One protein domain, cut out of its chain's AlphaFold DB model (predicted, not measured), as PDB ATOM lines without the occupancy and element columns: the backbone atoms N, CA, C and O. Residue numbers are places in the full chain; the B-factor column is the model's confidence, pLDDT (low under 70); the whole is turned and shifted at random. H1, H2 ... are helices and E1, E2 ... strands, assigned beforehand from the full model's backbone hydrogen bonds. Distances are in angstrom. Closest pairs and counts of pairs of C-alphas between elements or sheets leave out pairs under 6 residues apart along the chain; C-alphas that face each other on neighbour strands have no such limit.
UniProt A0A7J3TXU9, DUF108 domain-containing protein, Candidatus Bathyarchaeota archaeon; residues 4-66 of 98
ATOM      1  N   GLU A   4     252.720 207.765 159.958       96.75
ATOM      2  CA  GLU A   4     252.441 207.602 161.376       96.75
ATOM      3  C   GLU A   4     253.765 207.331 162.088       96.75
ATOM      4  O   GLU A   4     254.544 206.481 161.647       96.75
ATOM      5  N   GLY A   5     254.043 208.055 163.167       95.94
ATOM      6  CA  GLY A   5     255.245 207.804 163.942       95.94
ATOM      7  C   GLY A   5     255.683 208.951 164.833       95.94
ATOM      8  O   GLY A   5     254.962 209.912 165.098       95.94
ATOM      9  N   ASN A   6     256.930 208.848 165.280       96.31
ATOM     10  CA  ASN A   6     257.566 209.854 166.115       96.31
ATOM     11  C   ASN A   6     257.682 211.204 165.378       96.31
ATOM     12  O   ASN A   6     258.176 211.266 164.246       96.31
ATOM     13  N   GLY A   7     257.297 212.295 166.045       94.31
ATOM     14  CA  GLY A   7     257.332 213.645 165.485       94.31
ATOM     15  C   GLY A   7     258.705 214.088 164.969       94.31
ATOM     16  O   GLY A   7     258.772 214.802 163.973       94.31
ATOM     17  N   ALA A   8     259.811 213.613 165.548       93.69
ATOM     18  CA  ALA A   8     261.155 213.929 165.052       93.69
ATOM     19  C   ALA A   8     261.438 213.322 163.666       93.69
ATOM     20  O   ALA A   8     262.201 213.889 162.882       93.69
ATOM     21  N   ILE A   9     260.822 212.180 163.346       95.19
ATOM     22  CA  ILE A   9     260.884 211.577 162.009       95.19
ATOM     23  C   ILE A   9     259.953 212.344 161.067       95.19
ATOM     24  O   ILE A   9     260.366 212.694 159.961       95.19
ATOM     25  N   ALA A  10     258.743 212.676 161.529       93.81
ATOM     26  CA  ALA A  10     257.774 213.459 160.761       93.81
ATOM     27  C   ALA A  10     258.378 214.784 160.267       93.81
ATOM     28  O   ALA A  10     258.266 215.107 159.088       93.81
ATOM     29  N   VAL A  11     259.098 215.498 161.144       91.69
ATOM     30  CA  VAL A  11     259.790 216.763 160.833       91.69
ATOM     31  C   VAL A  11     260.771 216.619 159.668       91.69
ATOM     32  O   VAL A  11     260.852 217.503 158.819       91.69
ATOM     33  N   LYS A  12     261.498 215.498 159.596       91.62
ATOM     34  CA  LYS A  12     262.475 215.242 158.527       91.62
ATOM     35  C   LYS A  12     261.808 214.890 157.200       91.62
ATOM     36  O   LYS A  12     262.310 215.281 156.152       91.62
ATOM     37  N   LEU A  13     260.707 214.141 157.246       91.69
ATOM     38  CA  LEU A  13     260.011 213.662 156.049       91.69
ATOM     39  C   LEU A  13     259.056 214.707 155.451       91.69
ATOM     40  O   LEU A  13     258.863 214.726 154.239       91.69
ATOM     41  N   PHE A  14     258.484 215.588 156.278       89.00
ATOM     42  CA  PHE A  14     257.456 216.556 155.876       89.00
ATOM     43  C   PHE A  14     257.786 217.991 156.325       89.00
ATOM     44  O   PHE A  14     256.972 218.628 156.994       89.00
ATOM     45  N   PRO A  15     258.948 218.552 155.938       80.75
ATOM     46  CA  PRO A  15     259.469 219.810 156.485       80.75
ATOM     47  C   PRO A  15     258.537 221.023 156.317       80.75
ATOM     48  O   PRO A  15     258.623 221.976 157.083       80.75
ATOM     49  N   SER A  16     257.616 221.001 155.350       73.00
ATOM     50  CA  SER A  16     256.653 222.088 155.130       73.00
ATOM     51  C   SER A  16     255.446 222.076 156.084       73.00
ATOM     52  O   SER A  16     254.774 223.094 156.193       73.00
ATOM     53  N   ASN A  17     255.173 220.969 156.789       68.62
ATOM     54  CA  ASN A  17     253.926 220.764 157.552       68.62
ATOM     55  C   ASN A  17     254.139 220.607 159.068       68.62
ATOM     56  O   ASN A  17     253.220 220.249 159.800       68.62
ATOM     57  N   VAL A  18     255.357 220.847 159.551       66.62
ATOM     58  CA  VAL A  18     255.824 220.333 160.854       66.62
ATOM     59  C   VAL A  18     256.064 221.409 161.907       66.62
ATOM     60  O   VAL A  18     256.463 221.095 163.025       66.62
ATOM     61  N   ASN A  19     255.739 222.668 161.600       83.75
ATOM     62  CA  ASN A  19     255.803 223.754 162.580       83.75
ATOM     63  C   ASN A  19     254.948 223.430 163.815       83.75
ATOM     64  O   ASN A  19     255.409 223.601 164.936       83.75
ATOM     65  N   VAL A  20     253.748 222.864 163.620       88.25
ATOM     66  CA  VAL A  20     252.855 222.461 164.720       88.25
ATOM     67  C   VAL A  20     253.495 221.378 165.593       88.25
ATOM     68  O   VAL A  20     253.485 221.494 166.814       88.25
ATOM     69  N   THR A  21     254.109 220.361 164.981       91.81
ATOM     70  CA  THR A  21     254.817 219.286 165.691       91.81
ATOM     71  C   THR A  21     255.930 219.841 166.577       91.81
ATOM     72  O   THR A  21     256.011 219.493 167.756       91.81
ATOM     73  N   THR A  22     256.768 220.727 166.038       90.75
ATOM     74  CA  THR A  22     257.866 221.341 166.792       90.75
ATOM     75  C   THR A  22     257.349 222.276 167.883       90.75
ATOM     76  O   THR A  22     257.838 222.214 169.007       90.75
ATOM     77  N   THR A  23     256.332 223.096 167.604       91.50
ATOM     78  CA  THR A  23     255.711 223.974 168.608       91.50
ATOM     79  C   THR A  23     255.124 223.172 169.769       91.50
ATOM     80  O   THR A  23     255.355 223.528 170.921       91.50
ATOM     81  N   LEU A  24     254.430 222.063 169.495       92.62
ATOM     82  CA  LEU A  24     253.914 221.169 170.536       92.62
ATOM     83  C   LEU A  24     255.041 220.522 171.340       92.62
ATOM     84  O   LEU A  24     254.928 220.411 172.561       92.62
ATOM     85  N   ALA A  25     256.134 220.134 170.683       93.31
ATOM     86  CA  ALA A  25     257.284 219.574 171.377       93.31
ATOM     87  C   ALA A  25     257.934 220.581 172.334       93.31
ATOM     88  O   ALA A  25     258.249 220.230 173.468       93.31
ATOM     89  N   LEU A  26     258.065 221.839 171.909       92.12
ATOM     90  CA  LEU A  26     258.576 222.923 172.749       92.12
ATOM     91  C   LEU A  26     257.630 223.242 173.913       92.12
ATOM     92  O   LEU A  26     258.088 223.405 175.038       92.12
ATOM     93  N   ALA A  27     256.321 223.298 173.660       91.00
ATOM     94  CA  ALA A  27     255.329 223.641 174.678       91.00
ATOM     95  C   ALA A  27     255.131 222.536 175.729       91.00
ATOM     96  O   ALA A  27     254.858 222.831 176.888       91.00
ATOM     97  N   SER A  28     255.246 221.266 175.330       91.62
ATOM     98  CA  SER A  28     255.004 220.117 176.213       91.62
ATOM     99  C   SER A  28     256.272 219.493 176.801       91.62
ATOM    100  O   SER A  28     256.177 218.681 177.720       91.62
ATOM    101  N   GLY A  29     257.448 219.798 176.242       94.06
ATOM    102  CA  GLY A  29     258.699 219.103 176.557       94.06
ATOM    103  C   GLY A  29     258.740 217.639 176.095       94.06
ATOM    104  O   GLY A  29     259.629 216.894 176.503       94.06
ATOM    105  N   LYS A  30     257.784 217.195 175.266       93.62
ATOM    106  CA  LYS A  30     257.665 215.813 174.776       93.62
ATOM    107  C   LYS A  30     257.605 215.785 173.258       93.62
ATOM    108  O   LYS A  30     256.966 216.625 172.641       93.62
ATOM    109  N   ILE A  31     258.209 214.777 172.634       95.06
ATOM    110  CA  ILE A  31     258.071 214.595 171.186       95.06
ATOM    111  C   ILE A  31     256.696 213.966 170.907       95.06
ATOM    112  O   ILE A  31     256.462 212.844 171.364       95.06
ATOM    113  N   PRO A  32     255.789 214.642 170.181       94.81
ATOM    114  CA  PRO A  32     254.453 214.115 169.935       94.81
ATOM    115  C   PRO A  32     254.491 212.918 168.976       94.81
ATOM    116  O   PRO A  32     255.370 212.812 168.113       94.81
ATOM    117  N   TRP A  33     253.500 212.037 169.106       96.31
ATOM    118  CA  TRP A  33     253.151 211.090 168.050       96.31
ATOM    119  C   TRP A  33     252.389 211.836 166.957       96.31
ATOM    120  O   TRP A  33     251.542 212.677 167.258       96.31
ATOM    121  N   VAL A  34     252.725 211.582 165.697       96.00
ATOM    122  CA  VAL A  34     252.194 212.332 164.559       96.00
ATOM    123  C   VAL A  34     251.625 211.370 163.537       96.00
ATOM    124  O   VAL A  34     252.307 210.450 163.089       96.00
ATOM    125  N   GLU A  35     250.405 211.658 163.104       95.56
ATOM    126  CA  GLU A  35     249.799 211.070 161.922       95.56
ATOM    127  C   GLU A  35     249.607 212.146 160.853       95.56
ATOM    128  O   GLU A  35     249.242 213.283 161.153       95.56
ATOM    129  N   ILE A  36     249.855 211.796 159.592       94.00
ATOM    130  CA  ILE A  36     249.634 212.695 158.455       94.00
ATOM    131  C   ILE A  36     248.721 211.999 157.460       94.00
ATOM    132  O   ILE A  36     248.925 210.840 157.083       94.00
ATOM    133  N   TYR A  37     247.716 212.732 156.999       93.75
ATOM    134  CA  TYR A  37     246.718 212.272 156.051       93.75
ATOM    135  C   TYR A  37     246.741 213.181 154.822       93.75
ATOM    136  O   TYR A  37     246.806 214.398 154.947       93.75
ATOM    137  N   ALA A  38     246.693 212.575 153.636       91.94
ATOM    138  CA  ALA A  38     246.378 213.273 152.399       91.94
ATOM    139  C   ALA A  38     244.936 212.912 152.040       91.94
ATOM    140  O   ALA A  38     244.639 211.734 151.835       91.94
ATOM    141  N   ASP A  39     244.061 213.912 152.014       91.88
ATOM    142  CA  ASP A  39     242.652 213.759 151.666       91.88
ATOM    143  C   ASP A  39     242.336 214.676 150.470       91.88
ATOM    144  O   ASP A  39     242.423 215.897 150.612       91.88
ATOM    145  N   PRO A  40     241.998 214.122 149.289       90.75
ATOM    146  CA  PRO A  40     241.718 214.915 148.092       90.75
ATOM    147  C   PRO A  40     240.394 215.689 148.165       90.75
ATOM    148  O   PRO A  40     240.154 216.548 147.319       90.75
ATOM    149  N   LEU A  41     239.523 215.388 149.133       92.94
ATOM    150  CA  LEU A  41     238.238 216.067 149.313       92.94
ATOM    151  C   LEU A  41     238.352 217.310 150.204       92.94
ATOM    152  O   LEU A  41     237.428 218.126 150.246       92.94
ATOM    153  N   LEU A  42     239.473 217.476 150.909       87.12
ATOM    154  CA  LEU A  42     239.712 218.631 151.761       87.12
ATOM    155  C   LEU A  42     240.373 219.768 150.981       87.12
ATOM    156  O   LEU A  42     241.377 219.603 150.297       87.12
ATOM    157  N   ASN A  43     239.829 220.968 151.160       85.88
ATOM    158  CA  ASN A  43     240.372 222.222 150.634       85.88
ATOM    159  C   ASN A  43     241.026 223.090 151.724       85.88
ATOM    160  O   ASN A  43     241.181 224.300 151.560       85.88
ATOM    161  N   ARG A  44     241.352 222.481 152.867       87.00
ATOM    162  CA  ARG A  44     241.800 223.158 154.086       87.00
ATOM    163  C   ARG A  44     242.794 222.311 154.864       87.00
ATOM    164  O   ARG A  44     242.768 221.085 154.783       87.00
ATOM    165  N   ASN A  45     243.624 222.981 155.659       86.69
ATOM    166  CA  ASN A  45     244.570 222.320 156.548       86.69
ATOM    167  C   ASN A  45     243.885 222.017 157.876       86.69
ATOM    168  O   ASN A  45     243.462 222.934 158.582       86.69
ATOM    169  N   VAL A  46     243.796 220.735 158.218       91.81
ATOM    170  CA  VAL A  46     243.206 220.279 159.476       91.81
ATOM    171  C   VAL A  46     244.321 219.837 160.416       91.81
ATOM    172  O   VAL A  46     245.165 219.022 160.047       91.81
ATOM    173  N   HIS A  47     244.321 220.378 161.630       92.94
ATOM    174  CA  HIS A  47     245.158 219.904 162.726       92.94
ATOM    175  C   HIS A  47     244.265 219.368 163.835       92.94
ATOM    176  O   HIS A  47     243.390 220.082 164.323       92.94
ATOM    177  N   GLU A  48     244.511 218.128 164.238       95.69
ATOM    178  CA  GLU A  48     243.878 217.498 165.390       95.69
ATOM    179  C   GLU A  48     244.970 217.177 166.408       95.69
ATOM    180  O   GLU A  48     246.010 216.611 166.069       95.69
ATOM    181  N   ILE A  49     244.770 217.637 167.639       95.44
ATOM    182  CA  ILE A  49     245.736 217.532 168.728       95.44
ATOM    183  C   ILE A  49     245.016 216.893 169.903       95.44
ATOM    184  O   ILE A  49     244.052 217.457 170.426       95.44
ATOM    185  N   GLU A  50     245.515 215.741 170.331       96.56
ATOM    186  CA  GLU A  50     245.067 215.072 171.545       96.56
ATOM    187  C   GLU A  50     246.166 215.133 172.603       96.56
ATOM    188  O   GLU A  50     247.329 214.826 172.338       96.56
ATOM    189  N   VAL A  51     245.790 215.546 173.810       94.75
ATOM    190  CA  VAL A  51     246.664 215.572 174.983       94.75
ATOM    191  C   VAL A  51     245.952 214.865 176.120       94.75
ATOM    192  O   VAL A  51     244.795 215.157 176.415       94.75
ATOM    193  N   GLU A  52     246.656 213.958 176.783       94.75
ATOM    194  CA  GLU A  52     246.145 213.218 177.930       94.75
ATOM    195  C   GLU A  52     247.101 213.371 179.116       94.75
ATOM    196  O   GLU A  52     248.327 213.331 178.969       94.75
ATOM    197  N   SER A  53     246.528 213.593 180.294       92.94
ATOM    198  CA  SER A  53     247.218 213.653 181.578       92.94
ATOM    199  C   SER A  53     246.353 213.008 182.659       92.94
ATOM    200  O   SER A  53     245.174 212.737 182.440       92.94
ATOM    201  N   GLU A  54     246.910 212.821 183.856       95.88
ATOM    202  CA  GLU A  54     246.157 212.319 185.015       95.88
ATOM    203  C   GLU A  54     244.953 213.205 185.379       95.88
ATOM    204  O   GLU A  54     243.984 212.731 185.964       95.88
ATOM    205  N   ALA A  55     245.007 214.493 185.026       95.44
ATOM    206  CA  ALA A  55     243.969 215.460 185.352       95.44
ATOM    207  C   ALA A  55     242.893 215.595 184.262       95.44
ATOM    208  O   ALA A  55     241.765 215.980 184.571       95.44
ATOM    209  N   SER A  56     243.224 215.350 182.988       95.00
ATOM    210  CA  SER A  56     242.308 215.642 181.877       95.00
ATOM    211  C   SER A  56     242.731 215.029 180.542       95.00
ATOM    212  O   SER A  56     243.924 214.925 180.252       95.00
ATOM    213  N   LYS A  57     241.744 214.792 179.669       96.88
ATOM    214  CA  LYS A  57     241.936 214.635 178.223       96.88
ATOM    215  C   LYS A  57     241.470 215.900 177.497       96.88
ATOM    216  O   LYS A  57     240.359 216.372 177.724       96.88
ATOM    217  N   ILE A  58     242.315 216.437 176.622       95.88
ATOM    218  CA  ILE A  58     242.056 217.628 175.810       95.88
ATOM    219  C   ILE A  58     242.139 217.229 174.336       95.88
ATOM    220  O   ILE A  58     243.138 216.659 173.903       95.88
ATOM    221  N   CYS A  59     241.109 217.577 173.565       97.00
ATOM    222  CA  CYS A  59     241.080 217.418 172.114       97.00
ATOM    223  C   CYS A  59     240.872 218.790 171.468       97.00
ATOM    224  O   CYS A  59     239.900 219.482 171.772       97.00
ATOM    225  N   ILE A  60     241.777 219.184 170.577       95.56
ATOM    226  CA  ILE A  60     241.706 220.441 169.832       95.56
ATOM    227  C   ILE A  60     241.681 220.105 168.347       95.56
ATOM    228  O   ILE A  60     242.580 219.432 167.850       95.56
ATOM    229  N   LYS A  61     240.677 220.617 167.635       95.75
ATOM    230  CA  LYS A  61     240.582 220.539 166.177       95.75
ATOM    231  C   LYS A  61     240.605 221.941 165.589       95.75
ATOM    232  O   LYS A  61     239.809 222.791 165.980       95.75
ATOM    233  N   VAL A  62     241.518 222.178 164.654       92.31
ATOM    234  CA  VAL A  62     241.676 223.461 163.967       92.31
ATOM    235  C   VAL A  62     241.590 223.237 162.467       92.31
ATOM    236  O   VAL A  62     242.426 222.550 161.883       92.31
ATOM    237  N   GLU A  63     240.591 223.848 161.841       92.81
ATOM    238  CA  GLU A  63     240.360 223.808 160.398       92.81
ATOM    239  C   GLU A  63     240.761 225.159 159.795       92.81
ATOM    240  O   GLU A  63     240.010 226.132 159.834       92.81
ATOM    241  N   ASN A  64     241.988 225.241 159.282       87.88
ATOM    242  CA  ASN A  64     242.563 226.487 158.791       87.88
ATOM    243  C   ASN A  64     242.233 226.729 157.323       87.88
ATOM    244  O   ASN A  64     242.471 225.873 156.466       87.88
ATOM    245  N   LEU A  65     241.802 227.955 157.028       90.06
ATOM    246  CA  LEU A  65     241.771 228.450 155.660       90.06
ATOM    247  C   LEU A  65     243.205 228.674 155.146       90.06
ATOM    248  O   LEU A  65     244.050 229.195 155.892       90.06
ATOM    249  N   PRO A  66     243.489 228.305 153.884       87.50
ATOM    250  CA  PRO A  66     244.749 228.654 153.244       87.50
ATOM    251  C   PRO A  66     244.881 230.177 153.134       87.50
ATOM    252  O   PRO A  66     243.891 230.890 152.953       87.50
TER     253      PRO A  66
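What this domain is: This is residues 4 to 66 of the 98 residues of the protein "DUF108 domain-containing protein" of Candidatus Bathyarchaeota archaeon (UniProt A0A7J3TXU9). A long hairpin of two strands, E3 and E4, runs past one side of a small body in which helices H1 and H2 fold back on each other as a second hairpin, next to a short pair of strands, E1 and E2. E3 is the strand of the long hairpin nearer to this body, across a loose gap, and the turn at its tip, residues 52 to 57, sticks out free. The printed part has 63 residues with two named helices and four named strands, in the order E1, H1, H2, E2, E3, E4; each of the two sheets, E1 - E2 and E3 - E4, is antiparallel, and the class is mixed, helices and strands. The whole is only just compact, close to loose, with a radius of gyration of the C-alphas of 12.4 A, and its outline is only just elongated, spanning 37 by 24 by 18 A.

How they stand to each other: E1, residues 4 to 6, and E2, residues 33 to 36, are antiparallel neighbours at 146 degrees, with N 5 and O 34 3.0 A apart, within hydrogen-bond range. H1, residues 7 to 13, follows E1 by a tight link; its closest C-alpha pair with E2 is Gly 7 and Val 34, 5.4 A. H1 and H2, residues 19 to 28, form a helical hairpin: they touch, closest at the C-alphas of Gly 7 and Thr 21, 6.2 A, and run opposite ways at a shallow tilt of 19 degrees. In H2 every O i to N i+4 pair is within hydrogen-bond range, in H1 2 of 3. E3, residues 45 to 52, is near H2, with 5 pairs of C-alphas within 10 A, and near E2, with 7. E3 and E4, residues 57 to 64, form a hairpin, antiparallel at 171 degrees, with N 49 and O 60 2.8 A apart and N 62 and O 47 2.8 A apart, within hydrogen-bond range. E4 is apart from H1, H2, E1 and E2.

Where its parts are: E1 starts at C-alpha 4, (252.441, 207.602, 161.376), and is 7.3 A long from first to last C-alpha. H1 is 9.8 A long and H2 14.1 A, H2 starting at C-alpha 19, (255.803, 223.754, 162.580). E2 measures 10.3 A, E3 23.3 A and E4 22.8 A, E4 ending at C-alpha 64, (242.563, 226.487, 158.791).

The domain as a whole: The two C-alphas farthest apart are those of Pro 40 and Ala 55, 37.3 A. The printed part has no cut and no long link; the link from E2 to E3, 8 residues, is short but not tight. The mean pLDDT of the printed part is 91.5, and residues 17 to 18 are under 70.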